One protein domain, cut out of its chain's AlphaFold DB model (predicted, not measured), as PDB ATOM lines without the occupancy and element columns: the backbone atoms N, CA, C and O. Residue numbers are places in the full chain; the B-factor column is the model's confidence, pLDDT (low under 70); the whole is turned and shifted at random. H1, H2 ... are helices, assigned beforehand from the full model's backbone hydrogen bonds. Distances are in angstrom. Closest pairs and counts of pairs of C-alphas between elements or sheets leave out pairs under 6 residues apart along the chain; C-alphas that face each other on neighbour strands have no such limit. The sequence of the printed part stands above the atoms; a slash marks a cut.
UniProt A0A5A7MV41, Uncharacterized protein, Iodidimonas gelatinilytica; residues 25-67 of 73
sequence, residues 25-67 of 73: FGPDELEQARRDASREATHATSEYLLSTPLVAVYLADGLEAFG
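This is residues 25 to 67 of the 73 residues of an uncharacterized protein of Iodidimonas gelatinilytica (UniProt A0A5A7MV41). The model is an open, flat horseshoe of three helices: H1 makes one side, the short H2 sits at the bend, and H3 makes the other side, running back towards the end from which H1 set out. The middle between H1 and H3 is empty, and no two helices clearly touch. The printed part has 43 residues, with three named helices in the order H1, H2, H3 and no named strand; the class is all helix. It is only just loose, close to compact, with a radius of gyration of the C-alphas of 11.4 A, and spans 29 by 23 by 11 A.

Residues 25 to 29 come before H1, residues 30 to 40, which begins at C-alpha 30 at (145.821, 153.450, 185.581) and measures 14.8 A from first to last C-alpha. H2, residues 45 to 51, measures 9.9 A and begins at C-alpha 45 at (133.383, 142.391, 179.747). H3, residues 55 to 65, measures 15.1 A and ends at C-alpha 65 at (153.225, 144.282, 187.762).

H1 and H2 are apart, though a tight link of 4 residues joins them. H2 and H3 are close but not clearly touching, with 1 pair of C-alphas within 8 A, those of Leu 49 and Val 55, 6.4 A apart. Their lines stand at a steep tilt of 67 degrees, only just short of about perpendicular, and they run opposite ways. H1 and H3 are apart. In H1, H2 and H3 every O i to N i+4 pair is within hydrogen-bond range.

The two C-alphas farthest apart are those of Thr 42 and Gly 67, 30.4 A. Residues 38 to 44, of which 38 to 40 belong to H1, stand free, as do residues 50 to 58, of which 55 to 58 belong to H3. The printed part has no cut, and both links between helices are tight. The mean pLDDT of the printed part is 96.6, and no printed residue is under 70.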
ATOM      1  N   PHE A  25     149.444 149.400 178.979       98.56
ATOM      2  CA  PHE A  25     149.633 150.471 179.956       98.56
ATOM      3  C   PHE A  25     150.598 150.010 181.050       98.56
ATOM      4  O   PHE A  25     150.697 148.812 181.322       98.56
ATOM      5  N   GLY A  26     151.272 150.955 181.697       97.38
ATOM      6  CA  GLY A  26     151.997 150.729 182.947       97.38
ATOM      7  C   GLY A  26     151.110 150.846 184.200       97.38
ATOM      8  O   GLY A  26     150.014 151.416 184.145       97.38
ATOM      9  N   PRO A  27     151.577 150.354 185.366       95.88
ATOM     10  CA  PRO A  27     150.881 150.509 186.649       95.88
ATOM     11  C   PRO A  27     150.781 151.973 187.119       95.88
ATOM     12  O   PRO A  27     149.987 152.291 188.002       95.88
ATOM     13  N   ASP A  28     151.560 152.880 186.537       97.06
ATOM     14  CA  ASP A  28     151.507 154.327 186.752       97.06
ATOM     15  C   ASP A  28     150.487 155.049 185.847       97.06
ATOM     16  O   ASP A  28     150.182 156.220 186.075       97.06
ATOM     17  N   GLU A  29     149.887 154.355 184.873       98.19
ATOM     18  CA  GLU A  29     148.959 154.924 183.881       98.19
ATOM     19  C   GLU A  29     147.482 154.558 184.126       98.19
ATOM     20  O   GLU A  29     146.622 154.755 183.263       98.19
ATOM     21  N   LEU A  30     147.140 154.046 185.313       97.38
ATOM     22  CA  LEU A  30     145.821 153.450 185.581       97.38
ATOM     23  C   LEU A  30     144.643 154.390 185.390       97.38
ATOM     24  O   LEU A  30     143.579 153.957 184.959       97.38
ATOM     25  N   GLU A  31     144.803 155.671 185.707       98.00
ATOM     26  CA  GLU A  31     143.717 156.631 185.525       98.00
ATOM     27  C   GLU A  31     143.362 156.781 184.038       98.00
ATOM     28  O   GLU A  31     142.188 156.857 183.676       98.00
ATOM     29  N   GLN A  32     144.371 156.768 183.161       98.50
ATOM     30  CA  GLN A  32     144.173 156.776 181.716       98.50
ATOM     31  C   GLN A  32     143.597 155.439 181.242       98.50
ATOM     32  O   GLN A  32     142.599 155.437 180.523       98.50
ATOM     33  N   ALA A  33     144.153 154.319 181.708       98.44
ATOM     34  CA  ALA A  33     143.677 152.988 181.349       98.44
ATOM     35  C   ALA A  33     142.196 152.781 181.718       98.44
ATOM     36  O   ALA A  33     141.423 152.287 180.902       98.44
ATOM     37  N   ARG A  34     141.761 153.226 182.906       98.50
ATOM     38  CA  ARG A  34     140.355 153.161 183.346       98.50
ATOM     39  C   ARG A  34     139.433 153.997 182.467       98.50
ATOM     40  O   ARG A  34     138.356 153.532 182.095       98.50
ATOM     41  N   ARG A  35     139.844 155.218 182.096       98.50
ATOM     42  CA  ARG A  35     139.078 156.052 181.154       98.50
ATOM     43  C   ARG A  35     138.928 155.373 179.798       98.50
ATOM     44  O   ARG A  35     137.863 155.457 179.191       98.50
ATOM     45  N   ASP A  36     139.975 154.712 179.325       98.50
ATOM     46  CA  ASP A  36     139.981 154.053 178.019       98.50
ATOM     47  C   ASP A  36     139.132 152.786 178.044       98.50
ATOM     48  O   ASP A  36     138.257 152.628 177.196       98.50
ATOM     49  N   ALA A  37     139.265 151.971 179.089       97.88
ATOM     50  CA  ALA A  37     138.441 150.789 179.307       97.88
ATOM     51  C   ALA A  37     136.951 151.147 179.419       97.88
ATOM     52  O   ALA A  37     136.119 150.506 178.782       97.88
ATOM     53  N   SER A  38     136.609 152.211 180.153       97.50
ATOM     54  CA  SER A  38     135.231 152.711 180.243       97.50
ATOM     55  C   SER A  38     134.679 153.137 178.877       97.50
ATOM     56  O   SER A  38     133.550 152.793 178.531       97.50
ATOM     57  N   ARG A  39     135.475 153.842 178.057       97.31
ATOM     58  CA  ARG A  39     135.063 154.244 176.699       97.31
ATOM     59  C   ARG A  39     134.906 153.056 175.751       97.31
ATOM     60  O   ARG A  39     134.043 153.099 174.877       97.31
ATOM     61  N   GLU A  40     135.738 152.030 175.896       95.75
ATOM     62  CA  GLU A  40     135.742 150.845 175.031       95.75
ATOM     63  C   GLU A  40     134.727 149.768 175.443       95.75
ATOM     64  O   GLU A  40     134.447 148.875 174.637       95.75
ATOM     65  N   ALA A  41     134.129 149.869 176.640       93.44
ATOM     66  CA  ALA A  41     133.154 148.935 177.219       93.44
ATOM     67  C   ALA A  41     131.795 148.924 176.482       93.44
ATOM     68  O   ALA A  41     130.738 149.236 177.023       93.44
ATOM     69  N   THR A  42     131.833 148.550 175.207       92.69
ATOM     70  CA  THR A  42     130.698 148.482 174.276       92.69
ATOM     71  C   THR A  42     130.101 147.076 174.167       92.69
ATOM     72  O   THR A  42     129.020 146.911 173.608       92.69
ATOM     73  N   HIS A  43     130.797 146.073 174.708       90.88
ATOM     74  CA  HIS A  43     130.414 144.661 174.734       90.88
ATOM     75  C   HIS A  43     130.509 144.135 176.171       90.88
ATOM     76  O   HIS A  43     131.080 144.795 177.043       90.88
ATOM     77  N   ALA A  44     129.967 142.943 176.429       94.56
ATOM     78  CA  ALA A  44     130.096 142.322 177.742       94.56
ATOM     79  C   ALA A  44     131.579 142.108 178.091       94.56
ATOM     80  O   ALA A  44     132.345 141.556 177.299       94.56
ATOM     81  N   THR A  45     131.992 142.526 179.290       96.50
ATOM     82  CA  THR A  45     133.383 142.391 179.747       96.50
ATOM     83  C   THR A  45     133.846 140.935 179.734       96.50
ATOM     84  O   THR A  45     134.980 140.650 179.354       96.50
ATOM     85  N   SER A  46     132.960 140.005 180.098       96.25
ATOM     86  CA  SER A  46     133.209 138.566 180.008       96.25
ATOM     87  C   SER A  46     133.581 138.115 178.595       96.25
ATOM     88  O   SER A  46     134.560 137.394 178.420       96.25
ATOM     89  N   GLU A  47     132.836 138.561 177.585       96.38
ATOM     90  CA  GLU A  47     133.069 138.236 176.178       96.38
ATOM     91  C   GLU A  47     134.396 138.818 175.681       96.38
ATOM     92  O   GLU A  47     135.186 138.118 175.045       96.38
ATOM     93  N   TYR A  48     134.690 140.073 176.024       96.50
ATOM     94  CA  TYR A  48     135.961 140.711 175.676       96.50
ATOM     95  C   TYR A  48     137.169 139.981 176.287       96.50
ATOM     96  O   TYR A  48     138.138 139.671 175.590       96.50
ATOM     97  N   LEU A  49     137.103 139.645 177.578       96.75
ATOM     98  CA  LEU A  49     138.186 138.935 178.260       96.75
ATOM     99  C   LEU A  49     138.356 137.511 177.717       96.75
ATOM    100  O   LEU A  49     139.471 137.113 177.394       96.75
ATOM    101  N   LEU A  50     137.270 136.751 177.554       95.25
ATOM    102  CA  LEU A  50     137.343 135.365 177.077       95.25
ATOM    103  C   LEU A  50     137.698 135.244 175.591       95.25
ATOM    104  O   LEU A  50     138.210 134.207 175.174       95.25
ATOM    105  N   SER A  51     137.449 136.283 174.791       96.06
ATOM    106  CA  SER A  51     137.903 136.338 173.396       96.06
ATOM    107  C   SER A  51     139.362 136.778 173.254       96.06
ATOM    108  O   SER A  51     139.939 136.601 172.181       96.06
ATOM    109  N   THR A  52     139.980 137.305 174.317       96.69
ATOM    110  CA  THR A  52     141.385 137.721 174.309       96.69
ATOM    111  C   THR A  52     142.297 136.491 174.434       96.69
ATOM    112  O   THR A  52     142.284 135.809 175.464       96.69
ATOM    113  N   PRO A  53     143.130 136.180 173.420       97.06
ATOM    114  CA  PRO A  53     144.109 135.105 173.531       97.06
ATOM    115  C   PRO A  53     145.053 135.362 174.705       97.06
ATOM    116  O   PRO A  53     145.446 136.500 174.934       97.06
ATOM    117  N   LEU A  54     145.440 134.303 175.420       97.00
ATOM    118  CA  LEU A  54     146.358 134.382 176.566       97.00
ATOM    119  C   LEU A  54     145.852 135.254 177.730       97.00
ATOM    120  O   LEU A  54     146.651 135.641 178.575       97.00
ATOM    121  N   VAL A  55     144.541 135.511 177.835       97.44
ATOM    122  CA  VAL A  55     143.967 136.331 178.920       97.44
ATOM    123  C   VAL A  55     144.430 135.902 180.315       97.44
ATOM    124  O   VAL A  55     144.722 136.757 181.141       97.44
ATOM    125  N   ALA A  56     144.568 134.598 180.572       96.44
ATOM    126  CA  ALA A  56     145.060 134.095 181.855       96.44
ATOM    127  C   ALA A  56     146.509 134.528 182.145       96.44
ATOM    128  O   ALA A  56     146.810 134.905 183.271       96.44
ATOM    129  N   VAL A  57     147.377 134.521 181.127       96.69
ATOM    130  CA  VAL A  57     148.770 134.982 181.244       96.69
ATOM    131  C   VAL A  57     148.790 136.483 181.500       96.69
ATOM    132  O   VAL A  57     149.402 136.924 182.458       96.69
ATOM    133  N   TYR A  58     148.032 137.267 180.731       98.06
ATOM    134  CA  TYR A  58     147.987 138.718 180.926       98.06
ATOM    135  C   TYR A  58     147.400 139.134 182.277       98.06
ATOM    136  O   TYR A  58     147.816 140.138 182.840       98.06
ATOM    137  N   LEU A  59     146.444 138.387 182.828       97.44
ATOM    138  CA  LEU A  59     145.966 138.652 184.185       97.44
ATOM    139  C   LEU A  59     147.045 138.339 185.231       97.44
ATOM    140  O   LEU A  59     147.189 139.106 186.179       97.44
ATOM    141  N   ALA A  60     147.815 137.260 185.051       96.81
ATOM    142  CA  ALA A  60     148.920 136.913 185.944       96.81
ATOM    143  C   ALA A  60     150.057 137.946 185.882       96.81
ATOM    144  O   ALA A  60     150.430 138.497 186.914       96.81
ATOM    145  N   ASP A  61     150.520 138.292 184.678       97.31
ATOM    146  CA  ASP A  61     151.547 139.317 184.453       97.31
ATOM    147  C   ASP A  61     151.085 140.689 184.981       97.31
ATOM    148  O   ASP A  61     151.864 141.466 185.532       97.31
ATOM    149  N   GLY A  62     149.788 140.992 184.847       97.62
ATOM    150  CA  GLY A  62     149.185 142.204 185.391       97.62
ATOM    151  C   GLY A  62     149.257 142.249 186.917       97.62
ATOM    152  O   GLY A  62     149.604 143.285 187.475       97.62
ATOM    153  N   LEU A  63     148.967 141.136 187.598       97.12
ATOM    154  CA  LEU A  63     149.101 141.026 189.055       97.12
ATOM    155  C   LEU A  63     150.567 141.153 189.496       97.12
ATOM    156  O   LEU A  63     150.852 141.884 190.448       97.12
ATOM    157  N   GLU A  64     151.496 140.536 188.764       96.38
ATOM    158  CA  GLU A  64     152.937 140.649 189.021       96.38
ATOM    159  C   GLU A  64     153.426 142.100 188.889       96.38
ATOM    160  O   GLU A  64     154.193 142.575 189.729       96.38
ATOM    161  N   ALA A  65     152.918 142.857 187.911       96.25
ATOM    162  CA  ALA A  65     153.225 144.282 187.762       96.25
ATOM    163  C   ALA A  65     152.797 145.132 188.979       96.25
ATOM    164  O   ALA A  65     153.362 146.202 189.214       96.25
ATOM    165  N   PHE A  66     151.840 144.650 189.779       95.06
ATOM    166  CA  PHE A  66     151.437 145.243 191.060       95.06
ATOM    167  C   PHE A  66     152.181 144.676 192.277       95.06
ATOM    168  O   PHE A  66     151.868 145.038 193.413       95.06
ATOM    169  N   GLY A  67     153.176 143.815 192.061       93.56
ATOM    170  CA  GLY A  67     153.941 143.158 193.119       93.56
ATOM    171  C   GLY A  67     153.168 142.049 193.831       93.56
ATOM    172  O   GLY A  67     153.483 141.739 194.981       93.56
TER     173      GLY A  67